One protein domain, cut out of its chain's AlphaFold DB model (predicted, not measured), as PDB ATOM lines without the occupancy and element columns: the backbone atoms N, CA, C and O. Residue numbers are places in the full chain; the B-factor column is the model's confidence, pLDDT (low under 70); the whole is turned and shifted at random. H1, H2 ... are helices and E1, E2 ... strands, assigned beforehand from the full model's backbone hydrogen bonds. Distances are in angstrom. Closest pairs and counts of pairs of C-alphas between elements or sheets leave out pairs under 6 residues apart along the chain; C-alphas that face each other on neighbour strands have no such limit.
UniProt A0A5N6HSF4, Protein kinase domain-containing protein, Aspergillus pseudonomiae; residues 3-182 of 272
ATOM      1  N   ALA A   3     150.467 257.101 130.292       89.69
ATOM      2  CA  ALA A   3     150.202 258.407 130.885       89.69
ATOM      3  C   ALA A   3     149.559 259.325 129.839       89.69
ATOM      4  O   ALA A   3     150.128 259.557 128.772       89.69
ATOM      5  N   ILE A   4     148.377 259.848 130.147       89.75
ATOM      6  CA  ILE A   4     147.629 260.753 129.273       89.75
ATOM      7  C   ILE A   4     148.110 262.185 129.521       89.75
ATOM      8  O   ILE A   4     148.508 262.553 130.631       89.75
ATOM      9  N   THR A   5     148.124 263.023 128.483       89.56
ATOM     10  CA  THR A   5     148.523 264.424 128.654       89.56
ATOM     11  C   THR A   5     147.536 265.156 129.563       89.56
ATOM     12  O   THR A   5     146.347 264.834 129.596       89.56
ATOM     13  N   ALA A   6     148.021 266.120 130.348       89.56
ATOM     14  CA  ALA A   6     147.212 266.753 131.391       89.56
ATOM     15  C   ALA A   6     145.949 267.440 130.835       89.56
ATOM     16  O   ALA A   6     144.885 267.364 131.440       89.56
ATOM     17  N   ASP A   7     146.049 268.035 129.646       89.38
ATOM     18  CA  ASP A   7     144.958 268.699 128.922       89.38
ATOM     19  C   ASP A   7     143.847 267.743 128.454       89.38
ATOM     20  O   ASP A   7     142.689 268.143 128.363       89.38
ATOM     21  N   THR A   8     144.168 266.473 128.191       87.38
ATOM     22  CA  THR A   8     143.199 265.467 127.711       87.38
ATOM     23  C   THR A   8     142.755 264.483 128.795       87.38
ATOM     24  O   THR A   8     141.754 263.784 128.633       87.38
ATOM     25  N   SER A   9     143.442 264.463 129.941       87.38
ATOM     26  CA  SER A   9     143.215 263.502 131.028       87.38
ATOM     27  C   SER A   9     141.802 263.546 131.617       87.38
ATOM     28  O   SER A   9     141.298 262.518 132.063       87.38
ATOM     29  N   ALA A  10     141.146 264.711 131.612       85.69
ATOM     30  CA  ALA A  10     139.789 264.868 132.141       85.69
ATOM     31  C   ALA A  10     138.699 264.259 131.240       85.69
ATOM     32  O   ALA A  10     137.632 263.913 131.739       85.69
ATOM     33  N   TYR A  11     138.962 264.116 129.938       84.31
ATOM     34  CA  TYR A  11     137.939 263.775 128.939       84.31
ATOM     35  C   TYR A  11     138.166 262.428 128.259       84.31
ATOM     36  O   TYR A  11     137.338 262.000 127.461       84.31
ATOM     37  N   THR A  12     139.279 261.756 128.551       83.88
ATOM     38  CA  THR A  12     139.566 260.445 127.968       83.88
ATOM     39  C   THR A  12     138.585 259.374 128.473       83.88
ATOM     40  O   THR A  12     138.517 259.124 129.685       83.88
ATOM     41  N   PRO A  13     137.836 258.709 127.571       86.31
ATOM     42  CA  PRO A  13     136.923 257.628 127.933       86.31
ATOM     43  C   PRO A  13     137.631 256.268 128.042       86.31
ATOM     44  O   PRO A  13     136.990 255.278 128.383       86.31
ATOM     45  N   GLU A  14     138.931 256.197 127.739       87.50
ATOM     46  CA  GLU A  14     139.654 254.942 127.504       87.50
ATOM     47  C   GLU A  14     139.604 253.977 128.695       87.50
ATOM     48  O   GLU A  14     139.254 252.813 128.517       87.50
ATOM     49  N   ALA A  15     139.882 254.455 129.911       88.94
ATOM     50  CA  ALA A  15     139.837 253.621 131.116       88.94
ATOM     51  C   ALA A  15     138.422 253.091 131.391       88.94
ATOM     52  O   ALA A  15     138.238 251.897 131.615       88.94
ATOM     53  N   GLY A  16     137.412 253.966 131.303       89.62
ATOM     54  CA  GLY A  16     136.013 253.583 131.501       89.62
ATOM     55  C   GLY A  16     135.555 252.549 130.479       89.62
ATOM     56  O   GLY A  16     134.856 251.601 130.822       89.62
ATOM     57  N   LEU A  17     136.013 252.674 129.236       89.00
ATOM     58  CA  LEU A  17     135.691 251.715 128.199       89.00
ATOM     59  C   LEU A  17     136.404 250.373 128.401       89.00
ATOM     60  O   LEU A  17     135.761 249.333 128.272       89.00
ATOM     61  N   LEU A  18     137.701 250.374 128.730       91.06
ATOM     62  CA  LEU A  18     138.434 249.146 129.067       91.06
ATOM     63  C   LEU A  18     137.764 248.417 130.239       91.06
ATOM     64  O   LEU A  18     137.603 247.199 130.197       91.06
ATOM     65  N   TYR A  19     137.309 249.166 131.246       92.00
ATOM     66  CA  TYR A  19     136.534 248.634 132.362       92.00
ATOM     67  C   TYR A  19     135.198 248.026 131.904       92.00
ATOM     68  O   TYR A  19     134.871 246.901 132.282       92.00
ATOM     69  N   SER A  20     134.429 248.724 131.060       92.12
ATOM     70  CA  SER A  20     133.164 248.205 130.521       92.12
ATOM     71  C   SER A  20     133.364 246.927 129.704       92.12
ATOM     72  O   SER A  20     132.719 245.924 130.000       92.12
ATOM     73  N   LEU A  21     134.296 246.922 128.746       91.81
ATOM     74  CA  LEU A  21     134.614 245.741 127.936       91.81
ATOM     75  C   LEU A  21     135.153 244.582 128.787       91.81
ATOM     76  O   LEU A  21     134.846 243.418 128.523       91.81
ATOM     77  N   GLY A  22     135.927 244.889 129.830       89.75
ATOM     78  CA  GLY A  22     136.405 243.917 130.812       89.75
ATOM     79  C   GLY A  22     135.268 243.223 131.565       89.75
ATOM     80  O   GLY A  22     135.368 242.028 131.844       89.75
ATOM     81  N   ASN A  23     134.156 243.921 131.801       90.81
ATOM     82  CA  ASN A  23     132.970 243.391 132.476       90.81
ATOM     83  C   ASN A  23     131.920 242.780 131.530       90.81
ATOM     84  O   ASN A  23     131.006 242.101 132.001       90.81
ATOM     85  N   SER A  24     132.047 242.959 130.212       90.50
ATOM     86  CA  SER A  24     131.171 242.301 129.235       90.50
ATOM     87  C   SER A  24     131.284 240.766 129.313       90.50
ATOM     88  O   SER A  24     132.352 240.243 129.665       90.50
ATOM     89  N   PRO A  25     130.225 240.006 128.968       89.94
ATOM     90  CA  PRO A  25     130.256 238.545 128.978       89.94
ATOM     91  C   PRO A  25     131.437 237.981 128.187       89.94
ATOM     92  O   PRO A  25     131.806 238.508 127.137       89.94
ATOM     93  N   SER A  26     132.023 236.886 128.676       88.69
ATOM     94  CA  SER A  26     133.117 236.223 127.963       88.69
ATOM     95  C   SER A  26     132.619 235.699 126.615       88.69
ATOM     96  O   SER A  26     131.734 234.842 126.554       88.69
ATOM     97  N   ARG A  27     133.168 236.248 125.530       90.38
ATOM     98  CA  ARG A  27     132.871 235.884 124.143       90.38
ATOM     99  C   ARG A  27     134.184 235.724 123.376       90.38
ATOM    100  O   ARG A  27     135.146 236.429 123.693       90.38
ATOM    101  N   PRO A  28     134.236 234.854 122.351       93.00
ATOM    102  CA  PRO A  28     135.410 234.744 121.494       93.00
ATOM    103  C   PRO A  28     135.811 236.108 120.919       93.00
ATOM    104  O   PRO A  28     134.984 236.780 120.309       93.00
ATOM    105  N   GLY A  29     137.076 236.495 121.084       92.25
ATOM    106  CA  GLY A  29     137.615 237.778 120.629       92.25
ATOM    107  C   GLY A  29     137.822 238.801 121.744       92.25
ATOM    108  O   GLY A  29     138.583 239.749 121.544       92.25
ATOM    109  N   LYS A  30     137.219 238.603 122.926       92.75
ATOM    110  CA  LYS A  30     137.443 239.466 124.094       92.75
ATOM    111  C   LYS A  30     138.912 239.488 124.522       92.75
ATOM    112  O   LYS A  30     139.381 240.515 124.993       92.75
ATOM    113  N   GLU A  31     139.646 238.400 124.302       90.94
ATOM    114  CA  GLU A  31     141.072 238.261 124.627       90.94
ATOM    115  C   GLU A  31     141.990 239.293 123.946       90.94
ATOM    116  O   GLU A  31     143.103 239.521 124.413       90.94
ATOM    117  N   ILE A  32     141.530 239.946 122.872       91.56
ATOM    118  CA  ILE A  32     142.265 241.041 122.218       91.56
ATOM    119  C   ILE A  32     142.188 242.341 123.015       91.56
ATOM    120  O   ILE A  32     143.024 243.230 122.838       91.56
ATOM    121  N   ILE A  33     141.181 242.494 123.867       91.44
ATOM    122  CA  ILE A  33     141.025 243.695 124.672       91.44
ATOM    123  C   ILE A  33     141.887 243.532 125.923       91.44
ATOM    124  O   ILE A  33     141.625 242.625 126.716       91.44
ATOM    125  N   PRO A  34     142.914 244.378 126.123       91.00
ATOM    126  CA  PRO A  34     143.729 244.278 127.321       91.00
ATOM    127  C   PRO A  34     142.871 244.559 128.560       91.00
ATOM    128  O   PRO A  34     142.076 245.503 128.549       91.00
ATOM    129  N   PRO A  35     143.024 243.787 129.645       90.81
ATOM    130  CA  PRO A  35     142.329 244.090 130.884       90.81
ATOM    131  C   PRO A  35     142.880 245.384 131.492       90.81
ATOM    132  O   PRO A  35     144.092 245.626 131.491       90.81
ATOM    133  N   LEU A  36     141.986 246.203 132.047       92.88
ATOM    134  CA  LEU A  36     142.369 247.306 132.921       92.88
ATOM    135  C   LEU A  36     142.800 246.725 134.272       92.88
ATOM    136  O   LEU A  36     141.993 246.096 134.950       92.88
ATOM    137  N   ILE A  37     144.060 246.933 134.647       93.62
ATOM    138  CA  ILE A  37     144.581 246.551 135.963       93.62
ATOM    139  C   ILE A  37     144.299 247.664 136.974       93.62
ATOM    140  O   ILE A  37     143.830 247.380 138.069       93.62
ATOM    141  N   ASP A  38     144.596 248.918 136.614       94.44
ATOM    142  CA  ASP A  38     144.430 250.063 137.513       94.44
ATOM    143  C   ASP A  38     144.270 251.393 136.749       94.44
ATOM    144  O   ASP A  38     144.729 251.542 135.609       94.44
ATOM    145  N   GLU A  39     143.644 252.372 137.402       94.38
ATOM    146  CA  GLU A  39     143.503 253.759 136.958       94.38
ATOM    147  C   GLU A  39     143.822 254.703 138.124       94.38
ATOM    148  O   GLU A  39     143.148 254.711 139.153       94.38
ATOM    149  N   PHE A  40     144.815 255.575 137.942       94.38
ATOM    150  CA  PHE A  40     145.200 256.544 138.969       94.38
ATOM    151  C   PHE A  40     145.678 257.866 138.369       94.38
ATOM    152  O   PHE A  40     145.869 258.013 137.161       94.38
ATOM    153  N   TRP A  41     145.862 258.866 139.228       95.56
ATOM    154  CA  TRP A  41     146.296 260.200 138.829       95.56
ATOM    155  C   TRP A  41     147.691 260.515 139.353       95.56
ATOM    156  O   TRP A  41     147.979 260.304 140.528       95.56
ATOM    157  N   VAL A  42     148.523 261.111 138.500       94.38
ATOM    158  CA  VAL A  42     149.860 261.603 138.850       94.38
ATOM    159  C   VAL A  42     149.901 263.114 138.660       94.38
ATOM    160  O   VAL A  42     149.550 263.628 137.599       94.38
ATOM    161  N   VAL A  43     150.323 263.843 139.692       94.44
ATOM    162  CA  VAL A  43     150.544 265.293 139.615       94.44
ATOM    163  C   VAL A  43     151.996 265.535 139.226       94.44
ATOM    164  O   VAL A  43     152.906 265.039 139.883       94.44
ATOM    165  N   GLY A  44     152.206 266.300 138.161       88.69
ATOM    166  CA  GLY A  44     153.526 266.686 137.687       88.69
ATOM    167  C   GLY A  44     153.622 268.184 137.395       88.69
ATOM    168  O   GLY A  44     152.623 268.904 137.443       88.69
ATOM    169  N   PRO A  45     154.821 268.668 137.033       87.50
ATOM    170  CA  PRO A  45     155.053 270.079 136.717       87.50
ATOM    171  C   PRO A  45     154.231 270.577 135.516       87.50
ATOM    172  O   PRO A  45     154.022 271.777 135.374       87.50
ATOM    173  N   ASN A  46     153.741 269.663 134.669       86.44
ATOM    174  CA  ASN A  46     152.920 269.967 133.495       86.44
ATOM    175  C   ASN A  46     151.412 269.753 133.734       86.44
ATOM    176  O   ASN A  46     150.634 269.770 132.781       86.44
ATOM    177  N   GLY A  47     150.995 269.553 134.988       90.56
ATOM    178  CA  GLY A  47     149.599 269.371 135.378       90.56
ATOM    179  C   GLY A  47     149.295 267.980 135.931       90.56
ATOM    180  O   GLY A  47     150.180 267.239 136.360       90.56
ATOM    181  N   LYS A  48     148.006 267.641 135.969       94.12
ATOM    182  CA  LYS A  48     147.507 266.378 136.517       94.12
ATOM    183  C   LYS A  48     147.238 265.393 135.380       94.12
ATOM    184  O   LYS A  48     146.421 265.665 134.507       94.12
ATOM    185  N   HIS A  49     147.915 264.256 135.412       93.56
ATOM    186  CA  HIS A  49     147.899 263.246 134.363       93.56
ATOM    187  C   HIS A  49     147.126 262.016 134.822       93.56
ATOM    188  O   HIS A  49     147.427 261.450 135.876       93.56
ATOM    189  N   LYS A  50     146.148 261.582 134.029       93.69
ATOM    190  CA  LYS A  50     145.507 260.284 134.225       93.69
ATOM    191  C   LYS A  50     146.429 259.189 133.696       93.69
ATOM    192  O   LYS A  50     146.980 259.312 132.601       93.69
ATOM    193  N   CYS A  51     146.595 258.132 134.475       94.25
ATOM    194  CA  CYS A  51     147.445 256.999 134.159       94.25
ATOM    195  C   CYS A  51     146.609 255.724 134.108       94.25
ATOM    196  O   CYS A  51     145.875 255.423 135.044       94.25
ATOM    197  N   ILE A  52     146.739 254.991 133.005       91.88
ATOM    198  CA  ILE A  52     146.038 253.731 132.754       91.88
ATOM    199  C   ILE A  52     147.060 252.601 132.820       91.88
ATOM    200  O   ILE A  52     148.110 252.651 132.163       91.88
ATOM    201  N   PHE A  53     146.775 251.580 133.619       92.50
ATOM    202  CA  PHE A  53     147.636 250.419 133.777       92.50
ATOM    203  C   PHE A  53     146.974 249.173 133.184       92.50
ATOM    204  O   PHE A  53     145.873 248.793 133.565       92.50
ATOM    205  N   THR A  54     147.662 248.548 132.232       91.00
ATOM    206  CA  THR A  54     147.287 247.301 131.551       91.00
ATOM    207  C   THR A  54     148.512 246.381 131.531       91.00
ATOM    208  O   THR A  54     149.632 246.892 131.701       91.00
ATOM    209  N   PRO A  55     148.345 245.063 131.302       89.94
ATOM    210  CA  PRO A  55     149.481 244.166 131.136       89.94
ATOM    211  C   PRO A  55     150.434 244.678 130.048       89.94
ATOM    212  O   PRO A  55     149.976 245.265 129.056       89.94
ATOM    213  N   PRO A  56     151.754 244.504 130.223       88.38
ATOM    214  CA  PRO A  56     152.712 244.893 129.206       88.38
ATOM    215  C   PRO A  56     152.529 244.043 127.942       88.38
ATOM    216  O   PRO A  56     152.157 242.872 127.995       88.38
ATOM    217  N   ALA A  57     152.851 244.628 126.794       89.88
ATOM    218  CA  ALA A  57     152.949 243.932 125.516       89.88
ATOM    219  C   ALA A  57     154.330 244.159 124.907       89.88
ATOM    220  O   ALA A  57     155.011 245.120 125.266       89.88
ATOM    221  N   ARG A  58     154.748 243.272 123.999       90.94
ATOM    222  CA  ARG A  58     156.111 243.259 123.452       90.94
ATOM    223  C   ARG A  58     156.370 244.446 122.536       90.94
ATOM    224  O   ARG A  58     157.178 245.313 122.843       90.94
ATOM    225  N   MET A  59     155.708 244.446 121.386       92.44
ATOM    226  CA  MET A  59     155.838 245.463 120.345       92.44
ATOM    227  C   MET A  59     154.606 245.448 119.440       92.44
ATOM    228  O   MET A  59     153.772 244.542 119.532       92.44
ATOM    229  N   SER A  60     154.471 246.441 118.564       94.38
ATOM    230  CA  SER A  60     153.411 246.425 117.558       94.38
ATOM    231  C   SER A  60     153.738 245.472 116.404       94.38
ATOM    232  O   SER A  60     154.902 245.165 116.135       94.38
ATOM    233  N   LEU A  61     152.724 245.016 115.663       95.50
ATOM    234  CA  LEU A  61     152.947 244.270 114.421       95.50
ATOM    235  C   LEU A  61     153.688 245.116 113.379       95.50
ATOM    236  O   LEU A  61     154.385 244.565 112.527       95.50
ATOM    237  N   PHE A  62     153.547 246.444 113.447       95.31
ATOM    238  CA  PHE A  62     154.332 247.359 112.629       95.31
ATOM    239  C   PHE A  62     155.816 247.253 112.984       95.31
ATOM    240  O   PHE A  62     156.625 246.988 112.102       95.31
ATOM    241  N   ASP A  63     156.169 247.345 114.264       94.62
ATOM    242  CA  ASP A  63     157.573 247.271 114.677       94.62
ATOM    243  C   ASP A  63     158.185 245.895 114.389       94.62
ATOM    244  O   ASP A  63     159.328 245.804 113.946       94.62
ATOM    245  N   ALA A  64     157.420 244.813 114.579       95.56
ATOM    246  CA  ALA A  64     157.866 243.464 114.227       95.56
ATOM    247  C   ALA A  64     158.185 243.345 112.726       95.56
ATOM    248  O   ALA A  64     159.179 242.724 112.339       95.56
ATOM    249  N   ARG A  65     157.354 243.962 111.876       95.94
ATOM    250  CA  ARG A  65     157.566 244.029 110.427       95.94
ATOM    251  C   ARG A  65     158.807 244.847 110.079       95.94
ATOM    252  O   ARG A  65     159.600 244.387 109.265       95.94
ATOM    253  N   GLU A  66     158.990 246.014 110.684       95.25
ATOM    254  CA  GLU A  66     160.149 246.879 110.415       95.25
ATOM    255  C   GLU A  66     161.467 246.267 110.917       95.25
ATOM    256  O   GLU A  66     162.522 246.499 110.328       95.25
ATOM    257  N   ALA A  67     161.422 245.446 111.970       93.75
ATOM    258  CA  ALA A  67     162.582 244.698 112.452       93.75
ATOM    259  C   ALA A  67     162.974 243.523 111.531       93.75
ATOM    260  O   ALA A  67     164.096 243.015 111.611       93.75
ATOM    261  N   SER A  68     162.064 243.068 110.668       95.19
ATOM    262  CA  SER A  68     162.308 241.971 109.734       95.19
ATOM    263  C   SER A  68     162.975 242.455 108.452       95.19
ATOM    264  O   SER A  68     162.571 243.449 107.857       95.19
ATOM    265  N   THR A  69     163.932 241.679 107.940       91.81
ATOM    266  CA  THR A  69     164.577 241.959 106.645       91.81
ATOM    267  C   THR A  69     163.577 241.997 105.486       91.81
ATOM    268  O   THR A  69     163.750 242.772 104.550       91.81
ATOM    269  N   PHE A  70     162.538 241.160 105.536       92.50
ATOM    270  CA  PHE A  70     161.556 241.034 104.454       92.50
ATOM    271  C   PHE A  70     160.207 241.671 104.796       92.50
ATOM    272  O   PHE A  70     159.371 241.841 103.909       92.50
ATOM    273  N   GLY A  71     159.969 241.992 106.070       92.75
ATOM    274  CA  GLY A  71     158.685 242.511 106.537       92.75
ATOM    275  C   GLY A  71     157.522 241.528 106.368       92.75
ATOM    276  O   GLY A  71     156.372 241.949 106.227       92.75
ATOM    277  N   LEU A  72     157.818 240.224 106.329       94.69
ATOM    278  CA  LEU A  72     156.837 239.156 106.156       94.69
ATOM    279  C   LEU A  72     156.677 238.354 107.445       94.69
ATOM    280  O   LEU A  72     157.642 238.091 108.161       94.69
ATOM    281  N   PHE A  73     155.443 237.934 107.703       95.81
ATOM    282  CA  PHE A  73     155.110 237.002 108.774       95.81
ATOM    283  C   PHE A  73     155.094 235.575 108.232       95.81
ATOM    284  O   PHE A  73     154.707 235.339 107.082       95.81
ATOM    285  N   ARG A  74     155.438 234.592 109.074       95.38
ATOM    286  CA  ARG A  74     155.273 233.178 108.707       95.38
ATOM    287  C   ARG A  74     153.797 232.895 108.387       95.38
ATOM    288  O   ARG A  74     152.935 233.289 109.172       95.38
ATOM    289  N   PRO A  75     153.464 232.152 107.311       96.00
ATOM    290  CA  PRO A  75     152.073 231.998 106.874       96.00
ATOM    291  C   PRO A  75     151.106 231.463 107.940       96.00
ATOM    292  O   PRO A  75     149.945 231.864 107.967       96.00
ATOM    293  N   LYS A  76     151.561 230.559 108.821       97.19
ATOM    294  CA  LYS A  76     150.735 230.039 109.925       97.19
ATOM    295  C   LYS A  76     150.451 231.114 110.982       97.19
ATOM    296  O   LYS A  76     149.287 231.311 111.312       97.19
ATOM    297  N   ALA A  77     151.480 231.835 111.434       95.81
ATOM    298  CA  ALA A  77     151.339 232.931 112.392       95.81
ATOM    299  C   ALA A  77     150.470 234.063 111.820       95.81
ATOM    300  O   ALA A  77     149.528 234.503 112.463       95.81
ATOM    301  N   ALA A  78     150.694 234.456 110.562       96.31
ATOM    302  CA  ALA A  78     149.887 235.475 109.889       96.31
ATOM    303  C   ALA A  78     148.390 235.118 109.872       96.31
ATOM    304  O   ALA A  78     147.549 235.947 110.211       96.31
ATOM    305  N   ARG A  79     148.046 233.871 109.513       97.56
ATOM    306  CA  ARG A  79     146.649 233.406 109.527       97.56
ATOM    307  C   ARG A  79     146.043 233.435 110.925       97.56
ATOM    308  O   ARG A  79     144.880 233.800 111.059       97.56
ATOM    309  N   ALA A  80     146.811 233.061 111.939       96.81
ATOM    310  CA  ALA A  80     146.333 233.056 113.311       96.81
ATOM    311  C   ALA A  80     146.140 234.477 113.866       96.81
ATOM    312  O   ALA A  80     145.093 234.749 114.446       96.81
ATOM    313  N   ILE A  81     147.060 235.406 113.583       96.44
ATOM    314  CA  ILE A  81     146.906 236.842 113.875       96.44
ATOM    315  C   ILE A  81     145.628 237.385 113.222       96.44
ATOM    316  O   ILE A  81     144.821 238.032 113.881       96.44
ATOM    317  N   ILE A  82     145.402 237.092 111.936       96.56
ATOM    318  CA  ILE A  82     144.195 237.533 111.217       96.56
ATOM    319  C   ILE A  82     142.930 236.942 111.851       96.56
ATOM    320  O   ILE A  82     141.950 237.658 112.046       96.56
ATOM    321  N   ALA A  83     142.941 235.653 112.199       97.06
ATOM    322  CA  ALA A  83     141.803 234.998 112.839       97.06
ATOM    323  C   ALA A  83     141.485 235.612 114.210       97.06
ATOM    324  O   ALA A  83     140.316 235.862 114.509       97.06
ATOM    325  N   GLN A  84     142.511 235.900 115.016       96.69
ATOM    326  CA  GLN A  84     142.367 236.640 116.264       96.69
ATOM    327  C   GLN A  84     141.750 238.021 115.985       96.69
ATOM    328  O   GLN A  84     140.694 238.320 116.538       96.69
ATOM    329  N   LEU A  85     142.320 238.824 115.075       95.69
ATOM    330  CA  LEU A  85     141.814 240.166 114.740       95.69
ATOM    331  C   LEU A  85     140.337 240.166 114.338       95.69
ATOM    332  O   LEU A  85     139.569 240.992 114.827       95.69
ATOM    333  N   ILE A  86     139.926 239.232 113.477       96.31
ATOM    334  CA  ILE A  86     138.528 239.102 113.048       96.31
ATOM    335  C   ILE A  86     137.619 238.843 114.254       96.31
ATOM    336  O   ILE A  86     136.569 239.474 114.370       96.31
ATOM    337  N   ARG A  87     138.030 237.961 115.174       96.25
ATOM    338  CA  ARG A  87     137.278 237.684 116.406       96.25
ATOM    339  C   ARG A  87     137.197 238.915 117.306       96.25
ATOM    340  O   ARG A  87     136.109 239.234 117.771       96.25
ATOM    341  N   GLY A  88     138.299 239.636 117.515       94.62
ATOM    342  CA  GLY A  88     138.308 240.852 118.338       94.62
ATOM    343  C   GLY A  88     137.429 241.963 117.774       94.62
ATOM    344  O   GLY A  88     136.662 242.580 118.508       94.62
ATOM    345  N   VAL A  89     137.468 242.178 116.458       94.38
ATOM    346  CA  VAL A  89     136.585 243.145 115.789       94.38
ATOM    347  C   VAL A  89     135.120 242.713 115.889       94.38
ATOM    348  O   VAL A  89     134.261 243.541 116.183       94.38
ATOM    349  N   ALA A  90     134.821 241.425 115.701       95.25
ATOM    350  CA  ALA A  90     133.468 240.902 115.884       95.25
ATOM    351  C   ALA A  90     132.967 241.087 117.325       95.25
ATOM    352  O   ALA A  90     131.814 241.470 117.522       95.25
ATOM    353  N   PHE A  91     133.831 240.874 118.323       94.75
ATOM    354  CA  PHE A  91     133.522 241.140 119.726       94.75
ATOM    355  C   PHE A  91     133.197 242.620 119.961       94.75
ATOM    356  O   PHE A  91     132.120 242.914 120.473       94.75
ATOM    357  N   LEU A  92     134.058 243.543 119.515       92.69
ATOM    358  CA  LEU A  92     133.817 244.987 119.630       92.69
ATOM    359  C   LEU A  92     132.479 245.393 118.998       92.69
ATOM    360  O   LEU A  92     131.671 246.065 119.636       92.69
ATOM    361  N   HIS A  93     132.196 244.918 117.783       93.81
ATOM    362  CA  HIS A  93     130.922 245.194 117.119       93.81
ATOM    363  C   HIS A  93     129.720 244.614 117.879       93.81
ATOM    364  O   HIS A  93     128.642 245.204 117.848       93.81
ATOM    365  N   SER A  94     129.884 243.484 118.576       93.62
ATOM    366  CA  SER A  94     128.827 242.897 119.413       93.62
ATOM    367  C   SER A  94     128.515 243.714 120.671       93.62
ATOM    368  O   SER A  94     127.429 243.571 121.228       93.62
ATOM    369  N   GLU A  95     129.442 244.585 121.072       91.75
ATOM    370  CA  GLU A  95     129.297 245.568 122.150       91.75
ATOM    371  C   GLU A  95     128.943 246.968 121.594       91.75
ATOM    372  O   GLU A  95     129.109 247.973 122.280       91.75
ATOM    373  N   ASP A  96     128.467 247.048 120.339       90.88
ATOM    374  CA  ASP A  96     128.121 248.288 119.619       90.88
ATOM    375  C   ASP A  96     129.299 249.296 119.521       90.88
ATOM    376  O   ASP A  96     129.095 250.509 119.419       90.88
ATOM    377  N   ILE A  97     130.544 248.800 119.510       89.25
ATOM    378  CA  ILE A  97     131.775 249.600 119.501       89.25
ATOM    379  C   ILE A  97     132.552 249.427 118.187       89.25
ATOM    380  O   ILE A  97     132.820 248.312 117.748       89.25
ATOM    381  N   VAL A  98     133.002 250.537 117.588       90.19
ATOM    382  CA  VAL A  98     133.868 250.540 116.390       90.19
ATOM    383  C   VAL A  98     135.268 251.043 116.738       90.19
ATOM    384  O   VAL A  98     135.391 252.142 117.266       90.19
ATOM    385  N   HIS A  99     136.323 250.294 116.381       86.50
ATOM    386  CA  HIS A  99     137.724 250.637 116.706       86.50
ATOM    387  C   HIS A  99     138.225 251.953 116.096       86.50
ATOM    388  O   HIS A  99     139.018 252.659 116.711       86.50
ATOM    389  N   ARG A 100     137.788 252.267 114.868       87.38
ATOM    390  CA  ARG A 100     138.107 253.473 114.067       87.38
ATOM    391  C   ARG A 100     139.581 253.738 113.727       87.38
ATOM    392  O   ARG A 100     139.825 254.517 112.815       87.38
ATOM    393  N   ASP A 101     140.520 253.076 114.386       89.19
ATOM    394  CA  ASP A 101     141.964 253.239 114.170       89.19
ATOM    395  C   ASP A 101     142.705 251.890 114.129       89.19
ATOM    396  O   ASP A 101     143.662 251.631 114.859       89.19
ATOM    397  N   LEU A 102     142.179 250.956 113.334       90.88
ATOM    398  CA  LEU A 102     142.737 249.612 113.214       90.88
ATOM    399  C   LEU A 102     143.889 249.602 112.200       90.88
ATOM    400  O   LEU A 102     143.662 249.644 110.991       90.88
ATOM    401  N   HIS A 103     145.123 249.501 112.687       92.62
ATOM    402  CA  HIS A 103     146.329 249.383 111.863       92.62
ATOM    403  C   HIS A 103     147.435 248.613 112.600       92.62
ATOM    404  O   HIS A 103     147.377 248.450 113.816       92.62
ATOM    405  N   LEU A 104     148.492 248.189 111.892       93.88
ATOM    406  CA  LEU A 104     149.566 247.356 112.468       93.88
ATOM    407  C   LEU A 104     150.256 247.979 113.696       93.88
ATOM    408  O   LEU A 104     150.675 247.244 114.581       93.88
ATOM    409  N   GLY A 105     150.342 249.312 113.772       92.44
ATOM    410  CA  GLY A 105     150.874 250.024 114.945       92.44
ATOM    411  C   GLY A 105     150.013 249.938 116.217       92.44
ATOM    412  O   GLY A 105     150.542 250.102 117.308       92.44
ATOM    413  N   ASN A 106     148.715 249.633 116.093       92.88
ATOM    414  CA  ASN A 106     147.780 249.534 117.220       92.88
ATOM    415  C   ASN A 106     147.468 248.081 117.596       92.88
ATOM    416  O   ASN A 106     146.655 247.840 118.483       92.88
ATOM    417  N   ILE A 107     148.103 247.112 116.935       94.62
ATOM    418  CA  ILE A 107     148.006 245.694 117.274       94.62
ATOM    419  C   ILE A 107     149.340 245.273 117.861       94.62
ATOM    420  O   ILE A 107     150.352 245.303 117.161       94.62
ATOM    421  N   LEU A 108     149.347 244.902 119.136       94.25
ATOM    422  CA  LEU A 108     150.553 244.500 119.851       94.25
ATOM    423  C   LEU A 108     150.574 242.993 120.026       94.25
ATOM    424  O   LEU A 108     149.525 242.395 120.238       94.25
ATOM    425  N   VAL A 109     151.756 242.382 119.994       94.31
ATOM    426  CA  VAL A 109     151.904 240.985 120.431       94.31
ATOM    427  C   VAL A 109     152.107 240.966 121.938       94.31
ATOM    428  O   VAL A 109     152.862 241.773 122.489       94.31
ATOM    429  N   GLN A 110     151.425 240.044 122.601       92.69
ATOM    430  CA  GLN A 110     151.517 239.829 124.036       92.69
ATOM    431  C   GLN A 110     152.897 239.296 124.423       92.69
ATOM    432  O   GLN A 110     153.595 238.650 123.633       92.69
ATOM    433  N   PHE A 111     153.308 239.571 125.657       90.44
ATOM    434  CA  PHE A 111     154.395 238.802 126.245       90.44
ATOM    435  C   PHE A 111     153.916 237.380 126.559       90.44
ATOM    436  O   PHE A 111     152.741 237.193 126.866       90.44
ATOM    437  N   PRO A 112     154.811 236.380 126.524       86.62
ATOM    438  CA  PRO A 112     154.523 235.089 127.131       86.62
ATOM    439  C   PRO A 112     154.299 235.250 128.639       86.62
ATOM    440  O   PRO A 112     155.030 236.011 129.273       86.62
ATOM    441  N   ASP A 113     153.404 234.450 129.224       85.12
ATOM    442  CA  ASP A 113     153.106 234.426 130.672       85.12
ATOM    443  C   ASP A 113     154.357 234.262 131.558       85.12
ATOM    444  O   ASP A 113     154.371 234.620 132.734       85.12
ATOM    445  N   ALA A 114     155.439 233.711 131.000       84.00
ATOM    446  CA  ALA A 114     156.724 233.600 131.678       84.00
ATOM    447  C   ALA A 114     157.297 234.961 132.118       84.00
ATOM    448  O   ALA A 114     158.065 234.987 133.079       84.00
ATOM    449  N   ILE A 115     156.927 236.070 131.461       87.56
ATOM    450  CA  ILE A 115     157.423 237.414 131.791       87.56
ATOM    451  C   ILE A 115     157.072 237.817 133.227       87.56
ATOM    452  O   ILE A 115     157.895 238.431 133.901       87.56
ATOM    453  N   ASP A 116     155.900 237.406 133.721       86.69
ATOM    454  CA  ASP A 116     155.388 237.787 135.042       86.69
ATOM    455  C   ASP A 116     156.182 237.145 136.189       86.69
ATOM    456  O   ASP A 116     156.064 237.547 137.346       86.69
ATOM    457  N   ARG A 117     156.989 236.124 135.878       90.62
ATOM    458  CA  ARG A 117     157.800 235.380 136.850       90.62
ATOM    459  C   ARG A 117     159.249 235.844 136.895       90.62
ATOM    460  O   ARG A 117     159.996 235.366 137.744       90.62
ATOM    461  N   LEU A 118     159.651 236.727 135.983       90.31
ATOM    462  CA  LEU A 118     161.017 237.222 135.929       90.31
ATOM    463  C   LEU A 118     161.230 238.299 136.987       90.31
ATOM    464  O   LEU A 118     160.465 239.256 137.106       90.31
ATOM    465  N   SER A 119     162.325 238.172 137.724       94.06
ATOM    466  CA  SER A 119     162.842 239.257 138.546       94.06
ATOM    467  C   SER A 119     163.377 240.401 137.675       94.06
ATOM    468  O   SER A 119     163.723 240.227 136.504       94.06
ATOM    469  N   THR A 120     163.515 241.591 138.262       92.56
ATOM    470  CA  THR A 120     164.089 242.757 137.574       92.56
ATOM    471  C   THR A 120     165.486 242.478 137.003       92.56
ATOM    472  O   THR A 120     165.794 242.914 135.897       92.56
ATOM    473  N   SER A 121     166.328 241.721 137.715       94.62
ATOM    474  CA  SER A 121     167.674 241.373 137.240       94.62
ATOM    475  C   SER A 121     167.644 240.391 136.069       94.62
ATOM    476  O   SER A 121     168.451 240.516 135.151       94.62
ATOM    477  N   GLU A 122     166.705 239.443 136.055       94.25
ATOM    478  CA  GLU A 122     166.502 238.539 134.920       94.25
ATOM    479  C   GLU A 122     165.988 239.296 133.694       94.25
ATOM    480  O   GLU A 122     166.501 239.082 132.595       94.25
ATOM    481  N   LEU A 123     165.061 240.243 133.880       90.12
ATOM    482  CA  LEU A 123     164.614 241.137 132.811       90.12
ATOM    483  C   LEU A 123     165.786 241.923 132.215       90.12
ATOM    484  O   LEU A 123     165.943 241.943 130.995       90.12
ATOM    485  N   TYR A 124     166.644 242.515 133.047       92.06
ATOM    486  CA  TYR A 124     167.816 243.252 132.561       92.06
ATOM    487  C   TYR A 124     168.857 242.348 131.910       92.06
ATOM    488  O   TYR A 124     169.457 242.719 130.906       92.06
ATOM    489  N   LYS A 125     169.037 241.123 132.409       92.75
ATOM    490  CA  LYS A 125     169.902 240.134 131.760       92.75
ATOM    491  C   LYS A 125     169.392 239.758 130.364       92.75
ATOM    492  O   LYS A 125     170.200 239.499 129.478       92.75
ATOM    493  N   MET A 126     168.074 239.709 130.175       88.56
ATOM    494  CA  MET A 126     167.449 239.340 128.902       88.56
ATOM    495  C   MET A 126     167.373 240.498 127.903       88.56
ATOM    496  O   MET A 126     167.596 240.283 126.715       88.56
ATOM    497  N   PHE A 127     167.044 241.705 128.368       87.19
ATOM    498  CA  PHE A 127     166.706 242.844 127.505       87.19
ATOM    499  C   PHE A 127     167.675 244.028 127.616       87.19
ATOM    500  O   PHE A 127     167.528 245.007 126.886       87.19
ATOM    501  N   GLY A 128     168.676 243.931 128.487       91.44
ATOM    502  CA  GLY A 128     169.598 245.012 128.807       91.44
ATOM    503  C   GLY A 128     169.103 245.898 129.950       91.44
ATOM    504  O   GLY A 128     167.919 245.920 130.299       91.44
ATOM    505  N   GLU A 129     170.037 246.637 130.545       92.56
ATOM    506  CA  GLU A 129     169.712 247.657 131.539       92.56
ATOM    507  C   GLU A 129     169.115 248.910 130.874       92.56
ATOM    508  O   GLU A 129     169.460 249.226 129.730       92.56
ATOM    509  N   PRO A 130     168.235 249.657 131.569       92.50
ATOM    510  CA  PRO A 130     167.687 250.901 131.051       92.50
ATOM    511  C   PRO A 130     168.788 251.925 130.747       92.50
ATOM    512  O   PRO A 130     169.446 252.445 131.648       92.50
ATOM    513  N   GLU A 131     168.950 252.269 129.473       91.81
ATOM    514  CA  GLU A 131     169.901 253.293 129.051       91.81
ATOM    515  C   GLU A 131     169.284 254.686 129.215       91.81
ATOM    516  O   GLU A 131     168.198 254.963 128.698       91.81
ATOM    517  N   SER A 132     169.980 255.580 129.922       93.44
ATOM    518  CA  SER A 132     169.556 256.973 130.084       93.44
ATOM    519  C   SER A 132     170.399 257.925 129.241       93.44
ATOM    520  O   SER A 132     171.605 257.750 129.082       93.44
ATOM    521  N   VAL A 133     169.758 258.966 128.718       93.44
ATOM    522  CA  VAL A 133     170.372 260.020 127.915       93.44
ATOM    523  C   VAL A 133     170.076 261.361 128.566       93.44
ATOM    524  O   VAL A 133     168.928 261.667 128.895       93.44
ATOM    525  N   ALA A 134     171.115 262.178 128.731       95.00
ATOM    526  CA  ALA A 134     170.968 263.531 129.245       95.00
ATOM    527  C   ALA A 134     170.149 264.399 128.278       95.00
ATOM    528  O   ALA A 134     170.409 264.454 127.071       95.00
ATOM    529  N   VAL A 135     169.168 265.118 128.817       93.19
ATOM    530  CA  VAL A 135     168.404 266.103 128.057       93.19
ATOM    531  C   VAL A 135     169.220 267.381 127.982       93.19
ATOM    532  O   VAL A 135     169.537 268.005 128.991       93.19
ATOM    533  N   VAL A 136     169.534 267.796 126.761       92.12
ATOM    534  CA  VAL A 136     170.238 269.049 126.498       92.12
ATOM    535  C   VAL A 136     169.377 269.949 125.632       92.12
ATOM    536  O   VAL A 136     168.794 269.522 124.630       92.12
ATOM    537  N   ARG A 137     169.291 271.225 126.001       91.12
ATOM    538  CA  ARG A 137     168.675 272.217 125.125       91.12
ATOM    539  C   ARG A 137     169.578 272.481 123.929       91.12
ATOM    540  O   ARG A 137     170.795 272.589 124.064       91.12
ATOM    541  N   ARG A 138     168.970 272.646 122.753       90.81
ATOM    542  CA  ARG A 138     169.701 272.948 121.511       90.81
ATOM    543  C   ARG A 138     170.474 274.266 121.568       90.81
ATOM    544  O   ARG A 138     171.498 274.377 120.910       90.81
ATOM    545  N   ASP A 139     169.993 275.234 122.345       93.06
ATOM    546  CA  ASP A 139     170.632 276.539 122.541       93.06
ATOM    547  C   ASP A 139     171.703 276.543 123.649       93.06
ATOM    548  O   ASP A 139     172.251 277.599 123.953       93.06
ATOM    549  N   GLY A 140     171.985 275.395 124.277       90.44
ATOM    550  CA  GLY A 140     172.971 275.263 125.354       90.44
ATOM    551  C   GLY A 140     172.564 275.897 126.688       90.44
ATOM    552  O   GLY A 140     173.342 275.861 127.637       90.44
ATOM    553  N   LYS A 141     171.359 276.473 126.796       92.56
ATOM    554  CA  LYS A 141     170.884 277.081 128.046       92.56
ATOM    555  C   LYS A 141     170.454 276.010 129.064       92.56
ATOM    556  O   LYS A 141     170.174 274.874 128.676       92.56
ATOM    557  N   PRO A 142     170.328 276.366 130.358       92.44
ATOM    558  CA  PRO A 142     169.821 275.454 131.381       92.44
ATOM    559  C   PRO A 142     168.398 274.961 131.090       92.44
ATOM    560  O   PRO A 142     167.578 275.683 130.507       92.44
ATOM    561  N   LEU A 143     168.097 273.731 131.514       91.94
ATOM    562  CA  LEU A 143     166.746 273.170 131.454       91.94
ATOM    563  C   LEU A 143     165.782 273.992 132.322       91.94
ATOM    564  O   LEU A 143     166.171 274.546 133.348       91.94
ATOM    565  N   SER A 144     164.522 274.094 131.900       88.06
ATOM    566  CA  SER A 144     163.472 274.709 132.717       88.06
ATOM    567  C   SER A 144     162.977 273.742 133.798       88.06
ATOM    568  O   SER A 144     163.087 272.527 133.645       88.06
ATOM    569  N   ASN A 145     162.352 274.281 134.852       81.94
ATOM    570  CA  ASN A 145     161.886 273.549 136.045       81.94
ATOM    571  C   ASN A 145     160.853 272.416 135.817       81.94
ATOM    572  O   ASN A 145     160.392 271.818 136.780       81.94
ATOM    573  N   GLY A 146     160.485 272.088 134.579       83.25
ATOM    574  CA  GLY A 146     159.576 270.979 134.256       83.25
ATOM    575  C   GLY A 146     160.158 269.947 133.289       83.25
ATOM    576  O   GLY A 146     159.444 269.033 132.881       83.25
ATOM    577  N   VAL A 147     161.422 270.103 132.884       87.06
ATOM    578  CA  VAL A 147     162.087 269.213 131.928       87.06
ATOM    579  C   VAL A 147     163.034 268.289 132.696       87.06
ATOM    580  O   VAL A 147     163.913 268.789 133.399       87.06
ATOM    581  N   PRO A 148     162.886 266.957 132.584       89.56
ATOM    582  CA  PRO A 148     163.762 266.029 133.284       89.56
ATOM    583  C   PRO A 148     165.197 266.133 132.756       89.56
ATOM    584  O   PRO A 148     165.413 266.316 131.560       89.56
ATOM    585  N   ALA A 149     166.179 265.987 133.648       91.50
ATOM    586  CA  ALA A 149     167.598 266.034 133.287       91.50
ATOM    587  C   ALA A 149     168.040 264.828 132.445       91.50
ATOM    588  O   ALA A 149     168.965 264.945 131.645       91.50
ATOM    589  N   HIS A 150     167.365 263.690 132.605       92.88
ATOM    590  CA  HIS A 150     167.622 262.462 131.865       92.88
ATOM    591  C   HIS A 150     166.310 261.868 131.364       92.88
ATOM    592  O   HIS A 150     165.267 261.989 132.008       92.88
ATOM    593  N   VAL A 151     166.378 261.208 130.217       92.25
ATOM    594  CA  VAL A 151     165.300 260.395 129.650       92.25
ATOM    595  C   VAL A 151     165.837 259.007 129.366       92.25
ATOM    596  O   VAL A 151     167.013 258.856 129.057       92.25
ATOM    597  N   PHE A 152     164.986 257.996 129.460       90.31
ATOM    598  CA  PHE A 152     165.378 256.625 129.163       90.31
ATOM    599  C   PHE A 152     165.061 256.290 127.708       90.31
ATOM    600  O   PHE A 152     163.998 256.656 127.198       90.31
ATOM    601  N   ILE A 153     165.990 255.612 127.038       87.56
ATOM    602  CA  ILE A 153     165.749 255.059 125.709       87.56
ATOM    603  C   ILE A 153     164.746 253.911 125.866       87.56
ATOM    604  O   ILE A 153     164.934 253.061 126.740       87.56
ATOM    605  N   PRO A 154     163.672 253.864 125.058       82.62
ATOM    606  CA  PRO A 154     162.759 252.733 125.077       82.62
ATOM    607  C   PRO A 154     163.512 251.429 124.798       82.62
ATOM    608  O   PRO A 154     164.181 251.308 123.770       82.62
ATOM    609  N   GLY A 155     163.389 250.460 125.705       82.94
ATOM    610  CA  GLY A 155     163.911 249.115 125.485       82.94
ATOM    611  C   GLY A 155     163.196 248.437 124.317       82.94
ATOM    612  O   GLY A 155     161.984 248.589 124.142       82.94
ATOM    613  N   TRP A 156     163.941 247.681 123.512       84.94
ATOM    614  CA  TRP A 156     163.366 246.856 122.453       84.94
ATOM    615  C   TRP A 156     163.066 245.452 122.985       84.94
ATOM    616  O   TRP A 156     163.968 244.637 123.157       84.94
ATOM    617  N   PHE A 157     161.785 245.156 123.216       85.12
ATOM    618  CA  PHE A 157     161.313 243.847 123.703       85.12
ATOM    619  C   PHE A 157     160.734 242.958 122.589       85.12
ATOM    620  O   PHE A 157     160.085 241.932 122.844       85.12
ATOM    621  N   GLY A 158     160.920 243.387 121.341       86.88
ATOM    622  CA  GLY A 158     160.241 242.819 120.195       86.88
ATOM    623  C   GLY A 158     160.956 241.644 119.542       86.88
ATOM    624  O   GLY A 158     162.134 241.377 119.768       86.88
ATOM    625  N   VAL A 159     160.209 240.954 118.689       91.44
ATOM    626  CA  VAL A 159     160.688 239.888 117.803       91.44
ATOM    627  C   VAL A 159     160.422 240.293 116.361       91.44
ATOM    628  O   VAL A 159     159.476 241.032 116.081       91.44
ATOM    629  N   ARG A 160     161.260 239.829 115.432       94.88
ATOM    630  CA  ARG A 160     161.051 240.084 114.003       94.88
ATOM    631  C   ARG A 160     159.799 239.351 113.527       94.88
ATOM    632  O   ARG A 160     159.498 238.261 114.012       94.88
ATOM    633  N   SER A 161     159.090 239.896 112.542       95.69
ATOM    634  CA  SER A 161     157.859 239.277 112.027       95.69
ATOM    635  C   SER A 161     158.073 237.858 111.487       95.69
ATOM    636  O   SER A 161     157.186 237.011 111.594       95.69
ATOM    637  N   ASP A 162     159.256 237.581 110.935       94.75
ATOM    638  CA  ASP A 162     159.672 236.271 110.433       94.75
ATOM    639  C   ASP A 162     160.065 235.279 111.540       94.75
ATOM    640  O   ASP A 162     160.130 234.077 111.273       94.75
ATOM    641  N   ASP A 163     160.235 235.748 112.777       94.69
ATOM    642  CA  ASP A 163     160.556 234.936 113.956       94.69
ATOM    643  C   ASP A 163     159.350 234.688 114.867       94.69
ATOM    644  O   ASP A 163     159.425 233.847 115.760       94.69
ATOM    645  N   ILE A 164     158.211 235.346 114.619       93.06
ATOM    646  CA  ILE A 164     156.960 235.041 115.320       93.06
ATOM    647  C   ILE A 164     156.493 233.643 114.904       93.06
ATOM    648  O   ILE A 164     156.092 233.393 113.758       93.06
ATOM    649  N   VAL A 165     156.575 232.712 115.851       91.12
ATOM    650  CA  VAL A 165     156.156 231.324 115.676       91.12
ATOM    651  C   VAL A 165     154.668 231.166 115.955       91.12
ATOM    652  O   VAL A 165     154.072 231.916 116.720       91.12
ATOM    653  N   PHE A 166     154.067 230.166 115.311       89.88
ATOM    654  CA  PHE A 166     152.689 229.777 115.592       89.88
ATOM    655  C   PHE A 166     152.584 229.189 117.009       89.88
ATOM    656  O   PHE A 166     153.368 228.303 117.346       89.88
ATOM    657  N   GLY A 167     151.612 229.651 117.791       87.88
ATOM    658  CA  GLY A 167     151.455 229.413 119.225       87.88
ATOM    659  C   GLY A 167     151.904 230.582 120.116       87.88
ATOM    660  O   GLY A 167     151.511 230.619 121.277       87.88
ATOM    661  N   GLU A 168     152.679 231.541 119.595       85.88
ATOM    662  CA  GLU A 168     153.205 232.694 120.354       85.88
ATOM    663  C   GLU A 168     152.710 234.048 119.809       85.88
ATOM    664  O   GLU A 168     153.120 235.113 120.264       85.88
ATOM    665  N   GLU A 169     151.813 234.029 118.826       88.75
ATOM    666  CA  GLU A 169     151.290 235.206 118.133       88.75
ATOM    667  C   GLU A 169     150.049 235.822 118.792       88.75
ATOM    668  O   GLU A 169     149.233 236.441 118.109       88.75
ATOM    669  N   ASN A 170     149.865 235.640 120.100       92.81
ATOM    670  CA  ASN A 170     148.739 236.238 120.816       92.81
ATOM    671  C   ASN A 170     148.815 237.762 120.720       92.81
ATOM    672  O   ASN A 170     149.854 238.355 121.012       92.81
ATOM    673  N   ILE A 171     147.720 238.399 120.311       94.44
ATOM    674  CA  ILE A 171     147.671 239.849 120.101       94.44
ATOM    675  C   ILE A 171     146.721 240.554 121.070       94.44
ATOM    676  O   ILE A 171     145.760 239.969 121.562       94.44
ATOM    677  N   ILE A 172     146.971 241.842 121.297       93.06
ATOM    678  CA  ILE A 172     146.047 242.785 121.937       93.06
ATOM    679  C   ILE A 172     145.920 244.068 121.118       93.06
ATOM    680  O   ILE A 172     146.810 244.413 120.337       93.06
ATOM    681  N   SER A 173     144.835 244.809 121.328       87.50
ATOM    682  CA  SER A 173     144.697 246.178 120.825       87.50
ATOM    683  C   SER A 173     145.330 247.188 121.793       87.50
ATOM    684  O   SER A 173     145.059 247.170 122.991       87.50
ATOM    685  N   ALA A 174     146.171 248.078 121.261       70.62
ATOM    686  CA  ALA A 174     146.928 249.082 122.009       70.62
ATOM    687  C   ALA A 174     146.132 250.345 122.354       70.62
ATOM    688  O   ALA A 174     146.577 251.140 123.184       70.62
ATOM    689  N   THR A 175     145.060 250.654 121.620       64.88
ATOM    690  CA  THR A 175     144.474 252.000 121.654       64.88
ATOM    691  C   THR A 175     142.986 251.963 121.387       64.88
ATOM    692  O   THR A 175     142.528 251.622 120.300       64.88
ATOM    693  N   LEU A 176     142.246 252.388 122.405       58.78
ATOM    694  CA  LEU A 176     140.792 252.472 122.407       58.78
ATOM    695  C   LEU A 176     140.304 253.939 122.431       58.78
ATOM    696  O   LEU A 176     139.112 254.203 122.574       58.78
ATOM    697  N   GLU A 177     141.215 254.906 122.247       52.03
ATOM    698  CA  GLU A 177     140.944 256.356 122.293       52.03
ATOM    699  C   GLU A 177     139.911 256.836 121.258       52.03
ATOM    700  O   GLU A 177     139.258 257.853 121.474       52.03
ATOM    701  N   ASN A 178     139.729 256.098 120.159       49.47
ATOM    702  CA  ASN A 178     138.798 256.443 119.083       49.47
ATOM    703  C   ASN A 178     137.603 255.491 118.991       49.47
ATOM    704  O   ASN A 178     136.985 255.380 117.936       49.47
ATOM    705  N   LEU A 179     137.243 254.799 120.067       53.22
ATOM    706  CA  LEU A 179     136.032 253.992 120.039       53.22
ATOM    707  C   LEU A 179     134.805 254.892 120.093       53.22
ATOM    708  O   LEU A 179     134.687 255.790 120.922       53.22
ATOM    709  N   SER A 180     133.877 254.661 119.179       50.19
ATOM    710  CA  SER A 180     132.570 255.312 119.197       50.19
ATOM    711  C   SER A 180     131.521 254.245 119.414       50.19
ATOM    712  O   SER A 180     131.570 253.201 118.760       50.19
ATOM    713  N   THR A 181     130.580 254.509 120.317       50.91
ATOM    714  CA  THR A 181     129.342 253.741 120.348       50.91
ATOM    715  C   THR A 181     128.579 254.050 119.068       50.91
ATOM    716  O   THR A 181     128.531 255.199 118.620       50.91
ATOM    717  N   HIS A 182     127.991 253.036 118.438       47.66
ATOM    718  CA  HIS A 182     126.978 253.295 117.428       47.66
ATOM    719  C   HIS A 182     125.821 254.032 118.108       47.66
ATOM    720  O   HIS A 182     124.957 253.415 118.730       47.66
TER     721      HIS A 182
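This is residues 3 to 182 of the 272 residues of the protein "Protein kinase domain-containing protein" of Aspergillus pseudonomiae (UniProt A0A5N6HSF4). A small three-strand sheet, E3, E4 and E7, forms the core, with the long helix H3 passing beside its E7 edge and the short helix H2 packed on it; two strand hairpins, E1 with E2 and E5 with E6, reach away from this core toward the same side like the two arms of a U. H1 lies near the E1 and E2 arm, H4 and H5 lie along the chain toward the other arm, and much of the rest is long loops. The 180 printed residues hold five named helices and seven named strands, in the order H1 E1 E2 E3 H2 H3 E4 H4 H5 E5 E6 E7; the class is mixed, with 81 residues, under half, in named elements. The core sheet runs E3, E4, E7, all antiparallel. The whole is only just compact, close to loose, with a radius of gyration of the C-alphas of 18.7 A and spans of 53 by 40 by 32 A.

The core sheet has E3, residues 57 to 60, E4, residues 107 to 110, and E7, residues 171 to 173, which ends at C-alpha 173 (144.697, 246.178, 120.825). H2 is residues 61 to 67, and H3, residues 75 to 94, is 28.6 A long from C-alpha 75 (152.073, 231.998, 106.874). E1, residues 38 to 44, measures 18.9 A and E2, residues 47 to 53, 19.1 A. H1, residues 14 to 23, is 14.2 A long from C-alpha 14 (139.654, 254.942, 127.504). H4 is residues 113 to 117, H5 120 to 127, E5 132 to 134 and E6 150 to 152.

E4 is the inner strand, antiparallel to E3, with N 58 and O 109 2.8 A apart, and to E7, with N 108 and O 172 2.8 A apart, both within hydrogen-bond range. H3 only grazes this sheet with residues 80 to 88; its closest C-alphas to E7 are those of Ile 81 and Ile 171, 7.0 A apart. H2 is on the sheet at a height of 6.9 A, only just over E3, with 3 of its 7 C-alphas falling on it, and runs across the strands at 84 degrees to E3 on the local plane. E1 and E2 form a hairpin, with N 42 and O 49 2.9 A apart; the closest C-alphas of H1 and E2 are those of Ala 15 and Ile 52, 6.4 A. E5 and E6 form another hairpin, with N 133 and O 151 2.8 A apart. H4 and H5 are only just apart, with their closest C-alphas at 8.2 A, and neither is on the core sheet. In H1, H2, H3 and H5 every O i to N i+4 pair is within hydrogen-bond range; in H4 it is 0 of 1, beside 2 of 2 O i to N i+3 pairs.

The two C-alphas farthest apart, of Pro 25 and Gly 140, are 56.4 A apart. The printed part has no cut. The links H1 to E1, H3 to E4, E5 to E6 and E6 to E7 are long. Residues 97 to 98 pair antiparallel with residues 180 to 181. The mean pLDDT of the printed part is 89.7, and residues 175 to 182 are under 70.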